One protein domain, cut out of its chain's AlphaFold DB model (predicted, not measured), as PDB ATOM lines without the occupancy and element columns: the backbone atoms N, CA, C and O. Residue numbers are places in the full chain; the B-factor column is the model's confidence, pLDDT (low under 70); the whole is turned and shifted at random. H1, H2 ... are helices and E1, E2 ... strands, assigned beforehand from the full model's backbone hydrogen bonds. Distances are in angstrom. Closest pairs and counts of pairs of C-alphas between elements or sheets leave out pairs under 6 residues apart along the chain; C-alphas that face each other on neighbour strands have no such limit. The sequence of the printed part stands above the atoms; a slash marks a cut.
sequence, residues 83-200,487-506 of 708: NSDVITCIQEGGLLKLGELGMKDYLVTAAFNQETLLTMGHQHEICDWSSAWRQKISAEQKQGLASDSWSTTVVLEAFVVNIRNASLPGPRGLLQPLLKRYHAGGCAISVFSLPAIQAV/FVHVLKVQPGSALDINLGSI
ATOM      1  N   ASN A  83     -34.828  30.208   7.773       53.81
ATOM      2  CA  ASN A  83     -35.886  29.226   8.051       53.81
ATOM      3  C   ASN A  83     -36.715  28.884   6.799       53.81
ATOM      4  O   ASN A  83     -37.106  27.731   6.638       53.81
ATOM      5  N   SER A  84     -36.929  29.858   5.908       57.19
ATOM      6  CA  SER A  84     -37.490  29.657   4.567       57.19
ATOM      7  C   SER A  84     -36.682  28.640   3.770       57.19
ATOM      8  O   SER A  84     -37.221  27.651   3.289       57.19
ATOM      9  N   ASP A  85     -35.373  28.850   3.688       64.12
ATOM     10  CA  ASP A  85     -34.490  28.194   2.727       64.12
ATOM     11  C   ASP A  85     -34.341  26.699   3.030       64.12
ATOM     12  O   ASP A  85     -34.264  25.880   2.118       64.12
ATOM     13  N   VAL A  86     -34.346  26.322   4.318       67.12
ATOM     14  CA  VAL A  86     -34.340  24.909   4.736       67.12
ATOM     15  C   VAL A  86     -35.653  24.217   4.365       67.12
ATOM     16  O   VAL A  86     -35.628  23.085   3.888       67.12
ATOM     17  N   ILE A  87     -36.797  24.883   4.556       72.31
ATOM     18  CA  ILE A  87     -38.115  24.316   4.234       72.31
ATOM     19  C   ILE A  87     -38.270  24.189   2.712       72.31
ATOM     20  O   ILE A  87     -38.638  23.115   2.239       72.31
ATOM     21  N   THR A  88     -37.892  25.217   1.946       70.50
ATOM     22  CA  THR A  88     -37.859  25.179   0.475       70.50
ATOM     23  C   THR A  88     -36.925  24.076  -0.032       70.50
ATOM     24  O   THR A  88     -37.316  23.298  -0.896       70.50
ATOM     25  N   CYS A  89     -35.739  23.905   0.563       71.62
ATOM     26  CA  CYS A  89     -34.818  22.821   0.206       71.62
ATOM     27  C   CYS A  89     -35.408  21.419   0.474       71.62
ATOM     28  O   CYS A  89     -35.240  20.515  -0.345       71.62
ATOM     29  N   ILE A  90     -36.152  21.228   1.571       76.19
ATOM     30  CA  ILE A  90     -36.876  19.969   1.842       76.19
ATOM     31  C   ILE A  90     -38.049  19.784   0.862       76.19
ATOM     32  O   ILE A  90     -38.324  18.656   0.450       76.19
ATOM     33  N   GLN A  91     -38.725  20.863   0.468       75.00
ATOM     34  CA  GLN A  91     -39.843  20.830  -0.475       75.00
ATOM     35  C   GLN A  91     -39.398  20.497  -1.910       75.00
ATOM     36  O   GLN A  91     -40.058  19.702  -2.574       75.00
ATOM     37  N   GLU A  92     -38.282  21.065  -2.372       71.38
ATOM     38  CA  GLU A  92     -37.752  20.872  -3.731       71.38
ATOM     39  C   GLU A  92     -36.865  19.622  -3.857       71.38
ATOM     40  O   GLU A  92     -36.893  18.946  -4.881       71.38
ATOM     41  N   GLY A  93     -36.075  19.306  -2.823       69.38
ATOM     42  CA  GLY A  93     -35.044  18.263  -2.867       69.38
ATOM     43  C   GLY A  93     -35.255  17.076  -1.924       69.38
ATOM     44  O   GLY A  93     -34.462  16.137  -1.970       69.38
ATOM     45  N   GLY A  94     -36.283  17.090  -1.065       70.31
ATOM     46  CA  GLY A  94     -36.490  16.067  -0.029       70.31
ATOM     47  C   GLY A  94     -37.059  14.733  -0.527       70.31
ATOM     48  O   GLY A  94     -36.928  13.730   0.178       70.31
ATOM     49  N   LEU A  95     -37.659  14.695  -1.723       78.50
ATOM     50  CA  LEU A  95     -38.170  13.477  -2.360       78.50
ATOM     51  C   LEU A  95     -37.613  13.342  -3.786       78.50
ATOM     52  O   LEU A  95     -37.906  14.169  -4.644       78.50
ATOM     53  N   LEU A  96     -36.856  12.279  -4.058       79.94
ATOM     54  CA  LEU A  96     -36.361  11.951  -5.400       79.94
ATOM     55  C   LEU A  96     -37.215  10.839  -6.018       79.94
ATOM     56  O   LEU A  96     -37.393   9.791  -5.397       79.94
ATOM     57  N   LYS A  97     -37.732  11.037  -7.239       81.81
ATOM     58  CA  LYS A  97     -38.420   9.984  -8.009       81.81
ATOM     59  C   LYS A  97     -37.373   9.031  -8.593       81.81
ATOM     60  O   LYS A  97     -36.548   9.449  -9.397       81.81
ATOM     61  N   LEU A  98     -37.420   7.759  -8.197       79.25
ATOM     62  CA  LEU A  98     -36.531   6.707  -8.703       79.25
ATOM     63  C   LEU A  98     -37.007   6.128 -10.041       79.25
ATOM     64  O   LEU A  98     -36.192   5.718 -10.865       79.25
ATOM     65  N   GLY A  99     -38.324   6.064 -10.247       80.88
ATOM     66  CA  GLY A  99     -38.917   5.531 -11.469       80.88
ATOM     67  C   GLY A  99     -40.348   5.036 -11.285       80.88
ATOM     68  O   GLY A  99     -40.983   5.268 -10.255       80.88
ATOM     69  N   GLU A 100     -40.848   4.357 -12.313       83.94
ATOM     70  CA  GLU A 100     -42.220   3.854 -12.400       83.94
ATOM     71  C   GLU A 100     -42.245   2.324 -12.492       83.94
ATOM     72  O   GLU A 100     -41.406   1.703 -13.149       83.94
ATOM     73  N   LEU A 101     -43.209   1.706 -11.810       81.69
ATOM     74  CA  LEU A 101     -43.338   0.261 -11.669       81.69
ATOM     75  C   LEU A 101     -44.782  -0.166 -11.936       81.69
ATOM     76  O   LEU A 101     -45.658   0.012 -11.093       81.69
ATOM     77  N   GLY A 102     -45.016  -0.778 -13.096       78.00
ATOM     78  CA  GLY A 102     -46.283  -1.443 -13.398       78.00
ATOM     79  C   GLY A 102     -46.430  -2.753 -12.619       78.00
ATOM     80  O   GLY A 102     -45.569  -3.633 -12.727       78.00
ATOM     81  N   MET A 103     -47.517  -2.904 -11.860       78.06
ATOM     82  CA  MET A 103     -47.903  -4.155 -11.186       78.06
ATOM     83  C   MET A 103     -49.402  -4.437 -11.329       78.06
ATOM     84  O   MET A 103     -50.175  -3.576 -11.726       78.06
ATOM     85  N   LYS A 104     -49.810  -5.681 -11.066       78.94
ATOM     86  CA  LYS A 104     -51.205  -6.120 -11.197       78.94
ATOM     87  C   LYS A 104     -52.061  -5.583 -10.048       78.94
ATOM     88  O   LYS A 104     -51.640  -5.687  -8.899       78.94
ATOM     89  N   ASP A 105     -53.262  -5.098 -10.347       70.94
ATOM     90  CA  ASP A 105     -54.141  -4.417  -9.386       70.94
ATOM     91  C   ASP A 105     -54.409  -5.211  -8.093       70.94
ATOM     92  O   ASP A 105     -54.204  -4.690  -7.001       70.94
ATOM     93  N   TYR A 106     -54.728  -6.507  -8.178       69.56
ATOM     94  CA  TYR A 106     -54.961  -7.327  -6.978       69.56
ATOM     95  C   TYR A 106     -53.745  -7.404  -6.032       69.56
ATOM     96  O   TYR A 106     -53.922  -7.562  -4.827       69.56
ATOM     97  N   LEU A 107     -52.514  -7.271  -6.549       69.56
ATOM     98  CA  LEU A 107     -51.298  -7.205  -5.726       69.56
ATOM     99  C   LEU A 107     -51.162  -5.844  -5.042       69.56
ATOM    100  O   LEU A 107     -50.736  -5.777  -3.895       69.56
ATOM    101  N   VAL A 108     -51.522  -4.770  -5.749       71.56
ATOM    102  CA  VAL A 108     -51.506  -3.404  -5.216       71.56
ATOM    103  C   VAL A 108     -52.571  -3.267  -4.132       71.56
ATOM    104  O   VAL A 108     -52.248  -2.874  -3.019       71.56
ATOM    105  N   THR A 109     -53.804  -3.683  -4.409       69.75
ATOM    106  CA  THR A 109     -54.916  -3.639  -3.452       69.75
ATOM    107  C   THR A 109     -54.628  -4.469  -2.193       69.75
ATOM    108  O   THR A 109     -54.861  -3.986  -1.086       69.75
ATOM    109  N   ALA A 110     -54.047  -5.670  -2.330       67.06
ATOM    110  CA  ALA A 110     -53.664  -6.498  -1.181       67.06
ATOM    111  C   ALA A 110     -52.519  -5.892  -0.343       67.06
ATOM    112  O   ALA A 110     -52.573  -5.949   0.882       67.06
ATOM    113  N   ALA A 111     -51.500  -5.305  -0.983       66.88
ATOM    114  CA  ALA A 111     -50.342  -4.736  -0.286       66.88
ATOM    115  C   ALA A 111     -50.603  -3.349   0.326       66.88
ATOM    116  O   ALA A 111     -50.008  -3.004   1.342       66.88
ATOM    117  N   PHE A 112     -51.472  -2.539  -0.286       69.38
ATOM    118  CA  PHE A 112     -51.796  -1.206   0.225       69.38
ATOM    119  C   PHE A 112     -52.860  -1.241   1.333       69.38
ATOM    120  O   PHE A 112     -52.852  -0.346   2.164       69.38
ATOM    121  N   ASN A 113     -53.739  -2.251   1.394       61.34
ATOM    122  CA  ASN A 113     -54.672  -2.497   2.513       61.34
ATOM    123  C   ASN A 113     -55.354  -1.222   3.080       61.34
ATOM    124  O   ASN A 113     -55.270  -0.929   4.270       61.34
ATOM    125  N   GLN A 114     -56.015  -0.456   2.201       57.56
ATOM    126  CA  GLN A 114     -56.647   0.861   2.447       57.56
ATOM    127  C   GLN A 114     -55.703   2.063   2.677       57.56
ATOM    128  O   GLN A 114     -56.167   3.204   2.641       57.56
ATOM    129  N   GLU A 115     -54.398   1.865   2.846       61.53
ATOM    130  CA  GLU A 115     -53.410   2.949   2.882       61.53
ATOM    131  C   GLU A 115     -53.138   3.507   1.471       61.53
ATOM    132  O   GLU A 115     -53.307   2.829   0.460       61.53
ATOM    133  N   THR A 116     -52.700   4.766   1.375       61.38
ATOM    134  CA  THR A 116     -52.413   5.436   0.086       61.38
ATOM    135  C   THR A 116     -50.925   5.477  -0.270       61.38
ATOM    136  O   THR A 116     -50.555   5.916  -1.363       61.38
ATOM    137  N   LEU A 117     -50.055   5.036   0.642       74.25
ATOM    138  CA  LEU A 117     -48.606   5.069   0.479       74.25
ATOM    139  C   LEU A 117     -47.942   3.900   1.213       74.25
ATOM    140  O   LEU A 117     -48.106   3.731   2.417       74.25
ATOM    141  N   LEU A 118     -47.142   3.116   0.493       77.75
ATOM    142  CA  LEU A 118     -46.388   2.009   1.076       77.75
ATOM    143  C   LEU A 118     -44.948   2.465   1.344       77.75
ATOM    144  O   LEU A 118     -44.339   3.141   0.515       77.75
ATOM    145  N   THR A 119     -44.379   2.101   2.495       82.75
ATOM    146  CA  THR A 119     -43.017   2.509   2.896       82.75
ATOM    147  C   THR A 119     -42.087   1.316   3.122       82.75
ATOM    148  O   THR A 119     -42.522   0.208   3.465       82.75
ATOM    149  N   MET A 120     -40.789   1.529   2.898       80.62
ATOM    150  CA  MET A 120     -39.725   0.544   3.108       80.62
ATOM    151  C   MET A 120     -38.447   1.240   3.589       80.62
ATOM    152  O   MET A 120     -38.063   2.282   3.066       80.62
ATOM    153  N   GLY A 121     -37.767   0.647   4.567       76.88
ATOM    154  CA  GLY A 121     -36.472   1.117   5.053       76.88
ATOM    155  C   GLY A 121     -35.309   0.416   4.360       76.88
ATOM    156  O   GLY A 121     -35.362  -0.800   4.167       76.88
ATOM    157  N   HIS A 122     -34.236   1.145   4.043       75.12
ATOM    158  CA  HIS A 122     -32.982   0.527   3.611       75.12
ATOM    159  C   HIS A 122     -31.722   1.253   4.114       75.12
ATOM    160  O   HIS A 122     -31.745   2.438   4.446       75.12
ATOM    161  N   GLN A 123     -30.601   0.528   4.214       65.88
ATOM    162  CA  GLN A 123     -29.328   1.077   4.717       65.88
ATOM    163  C   GLN A 123     -28.506   1.816   3.646       65.88
ATOM    164  O   GLN A 123     -27.709   2.693   3.983       65.88
ATOM    165  N   HIS A 124     -28.741   1.488   2.375       66.19
ATOM    166  CA  HIS A 124     -28.151   2.088   1.179       66.19
ATOM    167  C   HIS A 124     -29.248   2.639   0.257       66.19
ATOM    168  O   HIS A 124     -30.387   2.183   0.303       66.19
ATOM    169  N   GLU A 125     -28.883   3.573  -0.614       62.66
ATOM    170  CA  GLU A 125     -29.749   4.231  -1.602       62.66
ATOM    171  C   GLU A 125     -29.957   3.337  -2.853       62.66
ATOM    172  O   GLU A 125     -29.556   3.688  -3.955       62.66
ATOM    173  N   ILE A 126     -30.462   2.108  -2.661       56.41
ATOM    174  CA  ILE A 126     -30.243   0.947  -3.563       56.41
ATOM    175  C   ILE A 126     -30.427   1.213  -5.068       56.41
ATOM    176  O   ILE A 126     -31.482   1.658  -5.520       56.41
ATOM    177  N   CYS A 127     -29.465   0.712  -5.848       55.00
ATOM    178  CA  CYS A 127     -29.505   0.624  -7.308       55.00
ATOM    179  C   CYS A 127     -30.692  -0.190  -7.882       55.00
ATOM    180  O   CYS A 127     -31.122   0.094  -8.993       55.00
ATOM    181  N   ASP A 128     -31.249  -1.162  -7.141       67.88
ATOM    182  CA  ASP A 128     -32.234  -2.149  -7.638       67.88
ATOM    183  C   ASP A 128     -33.632  -2.037  -6.987       67.88
ATOM    184  O   ASP A 128     -34.305  -3.038  -6.710       67.88
ATOM    185  N   TRP A 129     -34.100  -0.808  -6.747       76.44
ATOM    186  CA  TRP A 129     -35.373  -0.492  -6.074       76.44
ATOM    187  C   TRP A 129     -36.603  -1.277  -6.578       76.44
ATOM    188  O   TRP A 129     -37.472  -1.646  -5.786       76.44
ATOM    189  N   SER A 130     -36.684  -1.571  -7.880       74.75
ATOM    190  CA  SER A 130     -37.825  -2.272  -8.488       74.75
ATOM    191  C   SER A 130     -37.936  -3.741  -8.051       74.75
ATOM    192  O   SER A 130     -39.043  -4.278  -7.946       74.75
ATOM    193  N   SER A 131     -36.804  -4.388  -7.756       76.00
ATOM    194  CA  SER A 131     -36.753  -5.778  -7.285       76.00
ATOM    195  C   SER A 131     -37.218  -5.899  -5.831       76.00
ATOM    196  O   SER A 131     -38.048  -6.753  -5.518       76.00
ATOM    197  N   ALA A 132     -36.773  -4.977  -4.971       78.88
ATOM    198  CA  ALA A 132     -37.126  -4.928  -3.556       78.88
ATOM    199  C   ALA A 132     -38.637  -4.726  -3.353       78.88
ATOM    200  O   ALA A 132     -39.264  -5.457  -2.582       78.88
ATOM    201  N   TRP A 133     -39.253  -3.798  -4.096       81.25
ATOM    202  CA  TRP A 133     -40.703  -3.583  -4.040       81.25
ATOM    203  C   TRP A 133     -41.504  -4.809  -4.495       81.25
ATOM    204  O   TRP A 133     -42.446  -5.205  -3.808       81.25
ATOM    205  N   ARG A 134     -41.092  -5.468  -5.587       81.25
ATOM    206  CA  ARG A 134     -41.709  -6.731  -6.038       81.25
ATOM    207  C   ARG A 134     -41.585  -7.837  -4.988       81.25
ATOM    208  O   ARG A 134     -42.537  -8.590  -4.789       81.25
ATOM    209  N   GLN A 135     -40.448  -7.934  -4.295       81.56
ATOM    210  CA  GLN A 135     -40.248  -8.923  -3.232       81.56
ATOM    211  C   GLN A 135     -41.145  -8.657  -2.013       81.56
ATOM    212  O   GLN A 135     -41.739  -9.602  -1.498       81.56
ATOM    213  N   LYS A 136     -41.292  -7.398  -1.575       79.06
ATOM    214  CA  LYS A 136     -42.184  -7.051  -0.453       79.06
ATOM    215  C   LYS A 136     -43.650  -7.373  -0.771       79.06
ATOM    216  O   LYS A 136     -44.290  -8.107  -0.026       79.06
ATOM    217  N   ILE A 137     -44.141  -6.915  -1.921       79.00
ATOM    218  CA  ILE A 137     -45.549  -7.081  -2.321       79.00
ATOM    219  C   ILE A 137     -45.899  -8.562  -2.568       79.00
ATOM    220  O   ILE A 137     -46.978  -9.023  -2.204       79.00
ATOM    221  N   SER A 138     -44.967  -9.356  -3.113       73.19
ATOM    222  CA  SER A 138     -45.158 -10.811  -3.261       73.19
ATOM    223  C   SER A 138     -45.003 -11.607  -1.954       73.19
ATOM    224  O   SER A 138     -45.440 -12.758  -1.892       73.19
ATOM    225  N   ALA A 139     -44.422 -11.022  -0.900       73.38
ATOM    226  CA  ALA A 139     -44.449 -11.605   0.440       73.38
ATOM    227  C   ALA A 139     -45.825 -11.406   1.097       73.38
ATOM    228  O   ALA A 139     -46.396 -12.374   1.598       73.38
ATOM    229  N   GLU A 140     -46.381 -10.194   1.015       66.94
ATOM    230  CA  GLU A 140     -47.716  -9.839   1.530       66.94
ATOM    231  C   GLU A 140     -48.835 -10.618   0.803       66.94
ATOM    232  O   GLU A 140     -49.771 -11.103   1.439       66.94
ATOM    233  N   GLN A 141     -48.680 -10.891  -0.502       61.41
ATOM    234  CA  GLN A 141     -49.613 -11.732  -1.270       61.41
ATOM    235  C   GLN A 141     -49.853 -13.125  -0.646       61.41
ATOM    236  O   GLN A 141     -50.941 -13.676  -0.798       61.41
ATOM    237  N   LYS A 142     -48.874 -13.724   0.051       54.12
ATOM    238  CA  LYS A 142     -48.982 -15.115   0.544       54.12
ATOM    239  C   LYS A 142     -50.027 -15.330   1.644       54.12
ATOM    240  O   LYS A 142     -50.312 -16.483   1.958       54.12
ATOM    241  N   GLN A 143     -50.581 -14.261   2.217       52.84
ATOM    242  CA  GLN A 143     -51.667 -14.330   3.201       52.84
ATOM    243  C   GLN A 143     -53.065 -14.152   2.572       52.84
ATOM    244  O   GLN A 143     -54.061 -14.471   3.216       52.84
ATOM    245  N   GLY A 144     -53.157 -13.691   1.317       48.41
ATOM    246  CA  GLY A 144     -54.421 -13.475   0.606       48.41
ATOM    247  C   GLY A 144     -54.780 -14.620  -0.344       48.41
ATOM    248  O   GLY A 144     -53.941 -15.103  -1.105       48.41
ATOM    249  N   LEU A 145     -56.050 -15.042  -0.337       44.50
ATOM    250  CA  LEU A 145     -56.552 -16.083  -1.238       44.50
ATOM    251  C   LEU A 145     -56.418 -15.630  -2.705       44.50
ATOM    252  O   LEU A 145     -56.919 -14.572  -3.084       44.50
ATOM    253  N   ALA A 146     -55.746 -16.426  -3.541       46.56
ATOM    254  CA  ALA A 146     -55.513 -16.077  -4.940       46.56
ATOM    255  C   ALA A 146     -56.822 -16.111  -5.751       46.56
ATOM    256  O   ALA A 146     -57.314 -17.179  -6.113       46.56
ATOM    257  N   SER A 147     -57.372 -14.931  -6.041       48.41
ATOM    258  CA  SER A 147     -58.507 -14.752  -6.950       48.41
ATOM    259  C   SER A 147     -58.006 -14.657  -8.390       48.41
ATOM    260  O   SER A 147     -57.377 -13.671  -8.776       48.41
ATOM    261  N   ASP A 148     -58.270 -15.696  -9.180       50.09
ATOM    262  CA  ASP A 148     -57.911 -15.759 -10.598       50.09
ATOM    263  C   ASP A 148     -58.968 -14.995 -11.419       50.09
ATOM    264  O   ASP A 148     -59.944 -15.556 -11.919       50.09
ATOM    265  N   SER A 149     -58.823 -13.668 -11.491       51.50
ATOM    266  CA  SER A 149     -59.687 -12.799 -12.296       51.50
ATOM    267  C   SER A 149     -58.934 -11.587 -12.854       51.50
ATOM    268  O   SER A 149     -57.812 -11.276 -12.455       51.50
ATOM    269  N   TRP A 150     -59.569 -10.941 -13.830       54.84
ATOM    270  CA  TRP A 150     -59.080  -9.870 -14.697       54.84
ATOM    271  C   TRP A 150     -58.217  -8.838 -13.953       54.84
ATOM    272  O   TRP A 150     -58.730  -8.000 -13.218       54.84
ATOM    273  N   SER A 151     -56.899  -8.875 -14.171       62.06
ATOM    274  CA  SER A 151     -55.959  -7.963 -13.516       62.06
ATOM    275  C   SER A 151     -55.536  -6.822 -14.444       62.06
ATOM    276  O   SER A 151     -54.739  -7.040 -15.362       62.06
ATOM    277  N   THR A 152     -56.005  -5.607 -14.174       74.00
ATOM    278  CA  THR A 152     -55.440  -4.376 -14.745       74.00
ATOM    279  C   THR A 152     -54.008  -4.157 -14.242       74.00
ATOM    280  O   THR A 152     -53.623  -4.619 -13.164       74.00
ATOM    281  N   THR A 153     -53.177  -3.489 -15.045       75.25
ATOM    282  CA  THR A 153     -51.826  -3.074 -14.641       75.25
ATOM    283  C   THR A 153     -51.847  -1.632 -14.163       75.25
ATOM    284  O   THR A 153     -52.134  -0.727 -14.942       75.25
ATOM    285  N   VAL A 154     -51.496  -1.434 -12.900       75.88
ATOM    286  CA  VAL A 154     -51.431  -0.147 -12.213       75.88
ATOM    287  C   VAL A 154     -49.989   0.345 -12.228       75.88
ATOM    288  O   VAL A 154     -49.086  -0.388 -11.812       75.88
ATOM    289  N   VAL A 155     -49.758   1.576 -12.688       79.75
ATOM    290  CA  VAL A 155     -48.446   2.230 -12.590       79.75
ATOM    291  C   VAL A 155     -48.282   2.858 -11.207       79.75
ATOM    292  O   VAL A 155     -49.090   3.678 -10.764       79.75
ATOM    293  N   LEU A 156     -47.208   2.465 -10.525       81.56
ATOM    294  CA  LEU A 156     -46.801   3.000  -9.232       81.56
ATOM    295  C   LEU A 156     -45.525   3.827  -9.381       81.56
ATOM    296  O   LEU A 156     -44.607   3.435 -10.100       81.56
ATOM    297  N   GLU A 157     -45.437   4.937  -8.664       82.44
ATOM    298  CA  GLU A 157     -44.258   5.798  -8.622       82.44
ATOM    299  C   GLU A 157     -43.430   5.491  -7.371       82.44
ATOM    300  O   GLU A 157     -43.927   5.568  -6.240       82.44
ATOM    301  N   ALA A 158     -42.161   5.138  -7.573       82.81
ATOM    302  CA  ALA A 158     -41.211   4.898  -6.496       82.81
ATOM    303  C   ALA A 158     -40.403   6.167  -6.202       82.81
ATOM    304  O   ALA A 158     -39.826   6.778  -7.105       82.81
ATOM    305  N   PHE A 159     -40.311   6.523  -4.924       83.19
ATOM    306  CA  PHE A 159     -39.572   7.677  -4.425       83.19
ATOM    307  C   PHE A 159     -38.594   7.288  -3.308       83.19
ATOM    308  O   PHE A 159     -38.794   6.292  -2.608       83.19
ATOM    309  N   VAL A 160     -37.567   8.110  -3.100       83.88
ATOM    310  CA  VAL A 160     -36.653   8.067  -1.948       83.88
ATOM    311  C   VAL A 160     -36.693   9.389  -1.203       83.88
ATOM    312  O   VAL A 160     -36.650  10.458  -1.811       83.88
ATOM    313  N   VAL A 161     -36.730   9.310   0.127       82.25
ATOM    314  CA  VAL A 161     -36.465  10.452   1.002       82.25
ATOM    315  C   VAL A 161     -34.965  10.748   0.962       82.25
ATOM    316  O   VAL A 161     -34.162  10.014   1.540       82.25
ATOM    317  N   ASN A 162     -34.590  11.837   0.293       79.81
ATOM    318  CA  ASN A 162     -33.207  12.270   0.052       79.81
ATOM    319  C   ASN A 162     -32.584  12.974   1.279       79.81
ATOM    320  O   ASN A 162     -31.885  13.981   1.193       79.81
ATOM    321  N   ILE A 163     -32.895  12.469   2.471       79.00
ATOM    322  CA  ILE A 163     -32.383  12.974   3.741       79.00
ATOM    323  C   ILE A 163     -31.810  11.771   4.476       79.00
ATOM    324  O   ILE A 163     -32.525  10.999   5.118       79.00
ATOM    325  N   ARG A 164     -30.489  11.603   4.357       76.81
ATOM    326  CA  ARG A 164     -29.766  10.523   5.028       76.81
ATOM    327  C   ARG A 164     -30.051  10.569   6.529       76.81
ATOM    328  O   ARG A 164     -29.900  11.612   7.160       76.81
ATOM    329  N   ASN A 165     -30.390   9.414   7.092       80.38
ATOM    330  CA  ASN A 165     -30.692   9.209   8.506       80.38
ATOM    331  C   ASN A 165     -31.948   9.947   9.019       80.38
ATOM    332  O   ASN A 165     -32.113  10.069  10.232       80.38
ATOM    333  N   ALA A 166     -32.868  10.381   8.145       76.62
ATOM    334  CA  ALA A 166     -34.109  11.056   8.559       76.62
ATOM    335  C   ALA A 166     -34.939  10.269   9.591       76.62
ATOM    336  O   ALA A 166     -35.645  10.870  10.402       76.62
ATOM    337  N   SER A 167     -34.830   8.935   9.571       79.62
ATOM    338  CA  SER A 167     -35.520   8.025  10.484       79.62
ATOM    339  C   SER A 167     -34.895   7.912  11.882       79.62
ATOM    340  O   SER A 167     -35.559   7.367  12.753       79.62
ATOM    341  N   LEU A 168     -33.666   8.388  12.135       79.94
ATOM    342  CA  LEU A 168     -33.012   8.203  13.443       79.94
ATOM    343  C   LEU A 168     -33.843   8.792  14.607       79.94
ATOM    344  O   LEU A 168     -34.648   9.701  14.382       79.94
ATOM    345  N   PRO A 169     -33.633   8.314  15.847       80.50
ATOM    346  CA  PRO A 169     -34.295   8.870  17.017       80.50
ATOM    347  C   PRO A 169     -33.635  10.166  17.513       80.50
ATOM    348  O   PRO A 169     -32.428  10.402  17.340       80.50
ATOM    349  N   GLY A 170     -34.440  11.004  18.169       77.94
ATOM    350  CA  GLY A 170     -33.999  12.221  18.850       77.94
ATOM    351  C   GLY A 170     -33.320  13.252  17.927       77.94
ATOM    352  O   GLY A 170     -33.694  13.391  16.759       77.94
ATOM    353  N   PRO A 171     -32.288  13.988  18.391       74.38
ATOM    354  CA  PRO A 171     -31.733  15.144  17.673       74.38
ATOM    355  C   PRO A 171     -30.912  14.777  16.424       74.38
ATOM    356  O   PRO A 171     -30.365  15.663  15.767       74.38
ATOM    357  N   ARG A 172     -30.770  13.480  16.121       78.88
ATOM    358  CA  ARG A 172     -30.109  12.968  14.910       78.88
ATOM    359  C   ARG A 172     -31.102  12.643  13.789       78.88
ATOM    360  O   ARG A 172     -30.657  12.449  12.662       78.88
ATOM    361  N   GLY A 173     -32.395  12.556  14.104       82.31
ATOM    362  CA  GLY A 173     -33.474  12.375  13.138       82.31
ATOM    363  C   GLY A 173     -34.013  13.692  12.592       82.31
ATOM    364  O   GLY A 173     -33.632  14.777  13.030       82.31
ATOM    365  N   LEU A 174     -34.951  13.588  11.649       84.31
ATOM    366  CA  LEU A 174     -35.640  14.748  11.074       84.31
ATOM    367  C   LEU A 174     -36.736  15.307  12.004       84.31
ATOM    368  O   LEU A 174     -37.016  16.501  11.979       84.31
ATOM    369  N   LEU A 175     -37.349  14.450  12.828       85.44
ATOM    370  CA  LEU A 175     -38.607  14.743  13.522       85.44
ATOM    371  C   LEU A 175     -38.437  15.677  14.733       85.44
ATOM    372  O   LEU A 175     -39.010  16.766  14.752       85.44
ATOM    373  N   GLN A 176     -37.595  15.300  15.702       85.25
ATOM    374  CA  GLN A 176     -37.393  16.081  16.929       85.25
ATOM    375  C   GLN A 176     -36.897  17.522  16.673       85.25
ATOM    376  O   GLN A 176     -37.389  18.442  17.329       85.25
ATOM    377  N   PRO A 177     -35.957  17.795  15.739       85.19
ATOM    378  CA  PRO A 177     -35.549  19.170  15.445       85.19
ATOM    379  C   PRO A 177     -36.681  20.030  14.868       85.19
ATOM    380  O   PRO A 177     -36.749  21.220  15.178       85.19
ATOM    381  N   LEU A 178     -37.577  19.447  14.061       84.88
ATOM    382  CA  LEU A 178     -38.747  20.145  13.521       84.88
ATOM    383  C   LEU A 178     -39.784  20.426  14.613       84.88
ATOM    384  O   LEU A 178     -40.265  21.554  14.704       84.88
ATOM    385  N   LEU A 179     -40.064  19.455  15.487       85.00
ATOM    386  CA  LEU A 179     -40.955  19.638  16.639       85.00
ATOM    387  C   LEU A 179     -40.418  20.708  17.602       85.00
ATOM    388  O   LEU A 179     -41.135  21.650  17.939       85.00
ATOM    389  N   LYS A 180     -39.129  20.661  17.962       82.75
ATOM    390  CA  LYS A 180     -38.494  21.697  18.801       82.75
ATOM    391  C   LYS A 180     -38.541  23.091  18.158       82.75
ATOM    392  O   LYS A 180     -38.746  24.071  18.870       82.75
ATOM    393  N   ARG A 181     -38.415  23.204  16.827       82.19
ATOM    394  CA  ARG A 181     -38.593  24.487  16.111       82.19
ATOM    395  C   ARG A 181     -40.052  24.943  16.048       82.19
ATOM    396  O   ARG A 181     -40.290  26.142  16.161       82.19
ATOM    397  N   TYR A 182     -41.011  24.027  15.912       83.50
ATOM    398  CA  TYR A 182     -42.442  24.336  15.996       83.50
ATOM    399  C   TYR A 182     -42.809  24.901  17.377       83.50
ATOM    400  O   TYR A 182     -43.385  25.982  17.456       83.50
ATOM    401  N   HIS A 183     -42.379  24.251  18.465       80.75
ATOM    402  CA  HIS A 183     -42.599  24.746  19.832       80.75
ATOM    403  C   HIS A 183     -41.920  26.100  20.109       80.75
ATOM    404  O   HIS A 183     -42.422  26.882  20.911       80.75
ATOM    405  N   ALA A 184     -40.825  26.417  19.410       80.19
ATOM    406  CA  ALA A 184     -40.189  27.737  19.438       80.19
ATOM    407  C   ALA A 184     -40.869  28.791  18.527       80.19
ATOM    408  O   ALA A 184     -40.333  29.885  18.360       80.19
ATOM    409  N   GLY A 185     -42.008  28.474  17.898       76.44
ATOM    410  CA  GLY A 185     -42.734  29.365  16.981       76.44
ATOM    411  C   GLY A 185     -42.079  29.555  15.605       76.44
ATOM    412  O   GLY A 185     -42.477  30.436  14.849       76.44
ATOM    413  N   GLY A 186     -41.063  28.754  15.266       73.69
ATOM    414  CA  GLY A 186     -40.237  28.925  14.066       73.69
ATOM    415  C   GLY A 186     -40.700  28.167  12.815       73.69
ATOM    416  O   GLY A 186     -40.053  28.290  11.775       73.69
ATOM    417  N   CYS A 187     -41.764  27.360  12.893       78.81
ATOM    418  CA  CYS A 187     -42.281  26.550  11.782       78.81
ATOM    419  C   CYS A 187     -43.817  26.486  11.800       78.81
ATOM    420  O   CYS A 187     -44.420  26.399  12.866       78.81
ATOM    421  N   ALA A 188     -44.444  26.471  10.621       82.81
ATOM    422  CA  ALA A 188     -45.885  26.255  10.471       82.81
ATOM    423  C   ALA A 188     -46.240  24.755  10.482       82.81
ATOM    424  O   ALA A 188     -45.432  23.915  10.084       82.81
ATOM    425  N   ILE A 189     -47.475  24.415  10.867       81.94
ATOM    426  CA  ILE A 189     -47.953  23.019  10.902       81.94
ATOM    427  C   ILE A 189     -47.998  22.363   9.509       81.94
ATOM    428  O   ILE A 189     -47.818  21.156   9.381       81.94
ATOM    429  N   SER A 190     -48.120  23.168   8.448       82.25
ATOM    430  CA  SER A 190     -48.033  22.730   7.049       82.25
ATOM    431  C   SER A 190     -46.678  22.119   6.667       82.25
ATOM    432  O   SER A 190     -46.609  21.362   5.706       82.25
ATOM    433  N   VAL A 191     -45.601  22.350   7.427       84.44
ATOM    434  CA  VAL A 191     -44.314  21.668   7.184       84.44
ATOM    435  C   VAL A 191     -44.456  20.148   7.361       84.44
ATOM    436  O   VAL A 191     -43.813  19.380   6.648       84.44
ATOM    437  N   PHE A 192     -45.358  19.686   8.234       83.69
ATOM    438  CA  PHE A 192     -45.621  18.258   8.448       83.69
ATOM    439  C   PHE A 192     -46.470  17.612   7.338       83.69
ATOM    440  O   PHE A 192     -46.549  16.383   7.277       83.69
ATOM    441  N   SER A 193     -47.052  18.397   6.418       82.44
ATOM    442  CA  SER A 193     -47.704  17.864   5.213       82.44
ATOM    443  C   SER A 193     -46.742  17.662   4.034       82.44
ATOM    444  O   SER A 193     -47.135  17.076   3.024       82.44
ATOM    445  N   LEU A 194     -45.467  18.058   4.158       84.75
ATOM    446  CA  LEU A 194     -44.464  17.802   3.121       84.75
ATOM    447  C   LEU A 194     -44.292  16.285   2.887       84.75
ATOM    448  O   LEU A 194     -44.070  15.542   3.853       84.75
ATOM    449  N   PRO A 195     -44.299  15.803   1.625       81.44
ATOM    450  CA  PRO A 195     -44.274  14.370   1.312       81.44
ATOM    451  C   PRO A 195     -43.122  13.575   1.945       81.44
ATOM    452  O   PRO A 195     -43.298  12.402   2.269       81.44
ATOM    453  N   ALA A 196     -41.957  14.203   2.134       81.50
ATOM    454  CA  ALA A 196     -40.785  13.580   2.754       81.50
ATOM    455  C   ALA A 196     -40.978  13.323   4.257       81.50
ATOM    456  O   ALA A 196     -40.565  12.284   4.768       81.50
ATOM    457  N   ILE A 197     -41.641  14.242   4.961       85.25
ATOM    458  CA  ILE A 197     -41.912  14.126   6.399       85.25
ATOM    459  C   ILE A 197     -43.046  13.123   6.636       85.25
ATOM    460  O   ILE A 197     -42.888  12.218   7.455       85.25
ATOM    461  N   GLN A 198     -44.122  13.192   5.841       86.50
ATOM    462  CA  GLN A 198     -45.211  12.203   5.863       86.50
ATOM    463  C   GLN A 198     -44.696  10.768   5.668       86.50
ATOM    464  O   GLN A 198     -45.094   9.861   6.397       86.50
ATOM    465  N   ALA A 199     -43.773  10.559   4.723       83.56
ATOM    466  CA  ALA A 199     -43.160   9.256   4.471       83.56
ATOM    467  C   ALA A 199     -42.400   8.694   5.685       83.56
ATOM    468  O   ALA A 199     -42.534   7.513   6.006       83.56
ATOM    469  N   VAL A 200     -41.620   9.533   6.377       87.00
ATOM    470  CA  VAL A 200     -40.865   9.126   7.575       87.00
ATOM    471  C   VAL A 200     -41.806   8.830   8.747       87.00
ATOM    472  O   VAL A 200     -41.623   7.818   9.424       87.00
ATOM    473  N   PHE A 487     -32.090   5.318   4.778       81.94
ATOM    474  CA  PHE A 487     -32.966   5.844   3.732       81.94
ATOM    475  C   PHE A 487     -34.367   5.232   3.842       81.94
ATOM    476  O   PHE A 487     -34.529   4.067   4.218       81.94
ATOM    477  N   VAL A 488     -35.382   6.024   3.492       83.00
ATOM    478  CA  VAL A 488     -36.784   5.589   3.426       83.00
ATOM    479  C   VAL A 488     -37.243   5.666   1.975       83.00
ATOM    480  O   VAL A 488     -37.219   6.731   1.360       83.00
ATOM    481  N   HIS A 489     -37.659   4.524   1.437       83.50
ATOM    482  CA  HIS A 489     -38.286   4.397   0.129       83.50
ATOM    483  C   HIS A 489     -39.809   4.451   0.291       83.50
ATOM    484  O   HIS A 489     -40.366   3.918   1.256       83.50
ATOM    485  N   VAL A 490     -40.483   5.062  -0.678       84.12
ATOM    486  CA  VAL A 490     -41.938   5.251  -0.708       84.12
ATOM    487  C   VAL A 490     -42.467   4.782  -2.054       84.12
ATOM    488  O   VAL A 490     -41.850   5.052  -3.083       84.12
ATOM    489  N   LEU A 491     -43.615   4.119  -2.058       81.88
ATOM    490  CA  LEU A 491     -44.342   3.739  -3.260       81.88
ATOM    491  C   LEU A 491     -45.724   4.395  -3.212       81.88
ATOM    492  O   LEU A 491     -46.460   4.217  -2.237       81.88
ATOM    493  N   LYS A 492     -46.062   5.172  -4.243       81.38
ATOM    494  CA  LYS A 492     -47.362   5.844  -4.388       81.38
ATOM    495  C   LYS A 492     -48.053   5.384  -5.669       81.38
ATOM    496  O   LYS A 492     -47.389   5.075  -6.653       81.38
ATOM    497  N   VAL A 493     -49.382   5.353  -5.668       78.12
ATOM    498  CA  VAL A 493     -50.171   5.095  -6.884       78.12
ATOM    499  C   VAL A 493     -50.185   6.356  -7.749       78.12
ATOM    500  O   VAL A 493     -50.407   7.451  -7.230       78.12
ATOM    501  N   GLN A 494     -49.945   6.228  -9.058       74.75
ATOM    502  CA  GLN A 494     -49.973   7.379  -9.962       74.75
ATOM    503  C   GLN A 494     -51.429   7.809 -10.244       74.75
ATOM    504  O   GLN A 494     -52.215   6.984 -10.719       74.75
ATOM    505  N   PRO A 495     -51.807   9.090 -10.047       59.12
ATOM    506  CA  PRO A 495     -53.202   9.541 -10.150       59.12
ATOM    507  C   PRO A 495     -53.792   9.529 -11.576       59.12
ATOM    508  O   PRO A 495     -54.962   9.853 -11.743       59.12
ATOM    509  N   GLY A 496     -53.009   9.166 -12.601       54.84
ATOM    510  CA  GLY A 496     -53.452   9.065 -14.000       54.84
ATOM    511  C   GLY A 496     -53.508   7.643 -14.580       54.84
ATOM    512  O   GLY A 496     -54.031   7.469 -15.675       54.84
ATOM    513  N   SER A 497     -52.994   6.625 -13.876       51.72
ATOM    514  CA  SER A 497     -53.002   5.226 -14.356       51.72
ATOM    515  C   SER A 497     -54.222   4.429 -13.876       51.72
ATOM    516  O   SER A 497     -54.426   3.300 -14.324       51.72
ATOM    517  N   ALA A 498     -55.006   4.979 -12.949       45.62
ATOM    518  CA  ALA A 498     -56.140   4.313 -12.326       45.62
ATOM    519  C   ALA A 498     -57.437   4.552 -13.117       45.62
ATOM    520  O   ALA A 498     -58.325   5.272 -12.665       45.62
ATOM    521  N   LEU A 499     -57.559   3.917 -14.288       45.91
ATOM    522  CA  LEU A 499     -58.888   3.609 -14.814       45.91
ATOM    523  C   LEU A 499     -59.430   2.434 -13.982       45.91
ATOM    524  O   LEU A 499     -58.913   1.323 -14.078       45.91
ATOM    525  N   ASP A 500     -60.408   2.722 -13.125       41.12
ATOM    526  CA  ASP A 500     -61.138   1.770 -12.278       41.12
ATOM    527  C   ASP A 500     -60.296   0.879 -11.340       41.12
ATOM    528  O   ASP A 500     -60.489  -0.333 -11.268       41.12
ATOM    529  N   ILE A 501     -59.447   1.494 -10.503       46.88
ATOM    530  CA  ILE A 501     -59.269   0.960  -9.138       46.88
ATOM    531  C   ILE A 501     -60.331   1.610  -8.262       46.88
ATOM    532  O   ILE A 501     -60.551   2.821  -8.324       46.88
ATOM    533  N   ASN A 502     -60.953   0.817  -7.395       43.12
ATOM    534  CA  ASN A 502     -62.098   1.197  -6.572       43.12
ATOM    535  C   ASN A 502     -61.770   2.181  -5.416       43.12
ATOM    536  O   ASN A 502     -62.429   2.174  -4.378       43.12
ATOM    537  N   LEU A 503     -60.783   3.069  -5.593       43.91
ATOM    538  CA  LEU A 503     -60.522   4.228  -4.727       43.91
ATOM    539  C   LEU A 503     -61.747   5.155  -4.657       43.91
ATOM    540  O   LEU A 503     -61.985   5.807  -3.641       43.91
ATOM    541  N   GLY A 504     -62.561   5.142  -5.718       40.50
ATOM    542  CA  GLY A 504     -63.884   5.750  -5.759       40.50
ATOM    543  C   GLY A 504     -64.861   5.208  -4.711       40.50
ATOM    544  O   GLY A 504     -65.766   5.948  -4.364       40.50
ATOM    545  N   SER A 505     -64.685   4.005  -4.141       46.47
ATOM    546  CA  SER A 505     -65.506   3.542  -3.000       46.47
ATOM    547  C   SER A 505     -65.096   4.168  -1.662       46.47
ATOM    548  O   SER A 505     -65.936   4.427  -0.804       46.47
ATOM    549  N   ILE A 506     -63.806   4.472  -1.494       44.75
ATOM    550  CA  ILE A 506     -63.272   5.130  -0.294       44.75
ATOM    551  C   ILE A 506     -63.643   6.618  -0.330       44.75
ATOM    552  O   ILE A 506     -64.153   7.166   0.647       44.75
TER     553      ILE A 506
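What this domain is: This is residues 83 to 200 and 487 to 506 of the 708 residues of the protein "Ion_trans domain-containing protein" of Chlamydomonas eustigma (UniProt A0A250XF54). A strongly twisted sheet of four strands, E1, E3, E4 and E2, curls round the long helix H3, while the short helix H6 lies over the opposite face. Beyond H6, helices H1, H4 and H5 gather loosely at one end of the long axis, H2 sits next to H3, and the last residues lead out to one side, where H7 touches no helix. The printed part has 138 residues with seven named helices and four named strands, in the order H1 E1 H2 E2 H3 E3 H4 H5 H6 E4 H7; the sheet's order is E1 E3 E4 E2, all antiparallel, and the class is mixed, helices and strands. The whole is only just compact, close to loose, with a radius of gyration of the C-alphas of 17.1 A, and elongated, spanning 55 by 32 by 25 A.

How they stand to each other: Begin with H1, residues 83 to 93, which is not on the sheet. A tight link leads to E1, residues 95 to 104, an edge strand that bends by 61 degrees at residue 98. Its neighbour E3, residues 153 to 161, is antiparallel at 156 degrees; look for N 98 and O 158 within hydrogen-bond range, 2.8 A. H2, residues 105 to 112, is on the sheet at a height of 8.9 A, over E3 and along the strands, at 10 degrees to E3 on the local plane. The other edge strand is E2, residues 117 to 122. H3, residues 129 to 143, is on the sheet, which curls round it; the closest C-alphas of H3 and E1 are those of Ser 130 and Leu 101, 6.9 A apart. With residues 137 to 141 alone H3 touches H2, about perpendicular at 88 degrees, closest at the C-alphas of Ile 137 and Ala 111, 5.7 A apart. E4, residues 487 to 493, is antiparallel to E3 at 152 degrees, with N 159 and O 490 2.8 A apart, and to E2 at 156 degrees, with N 120 and O 489 2.9 A apart. E2, H3 and E3 form a split strand-helix-strand unit, two strands running the same way with E4 between them, and its crossover is right-handed. H6, residues 195 to 200, is on the sheet at a height of 8.1 A, only just over E3 and E4 with 3 of its 6 C-alphas on each; the closest C-alphas of H6 and E4 are those of Ala 199 and Val 490, 6.7 A apart. There are three layers, with helices on both faces of the sheet: H2 and H3 on one, H6 on the other. H4, residues 175 to 183, and H5, residues 189 to 193, are close but not clearly touching, with the C-alphas of Tyr 182 and Ile 189 7.6 A apart. H7, residues 503 to 506, is apart from H6, for instance. Every O i to N i+4 pair is within hydrogen-bond range in H2, H4 and H6, against 6 of 7 in H1, 9 of 11 in H3 and 0 of 1 in H5, where 2 of 2 O i to N i+3 pairs are; H7 is too short for an i+4 pair.

Where its parts are: Find C-alpha 83 at (-35.886, 29.226, 8.051); from there H1 runs 15.5 A to C-alpha 93. E1 measures 25.1 A, E2 16.6 A, E3 25.8 A and E4 20.2 A. H3 begins at C-alpha 129 at (-35.373, -0.492, -6.074) and runs 23.3 A. H2 is 10.4 A long, H4 12.5 A, H5 7.7 A, H6 8.9 A and H7 5.3 A, ending at C-alpha 506 at (-63.272, 5.130, -0.294).

The domain as a whole: The two C-alphas farthest apart are those of Asp 148 and Ala 184, 55.8 A. Residues 201 to 486 are not printed, and C-alphas 200 and 487 are 9.4 A apart across this cut. The link from E3 to H4, residues 162 to 174, is long. The mean pLDDT of the printed part is 72.1, and 45 residues are under 70, among them residues 140 to 151 and 495 to 506.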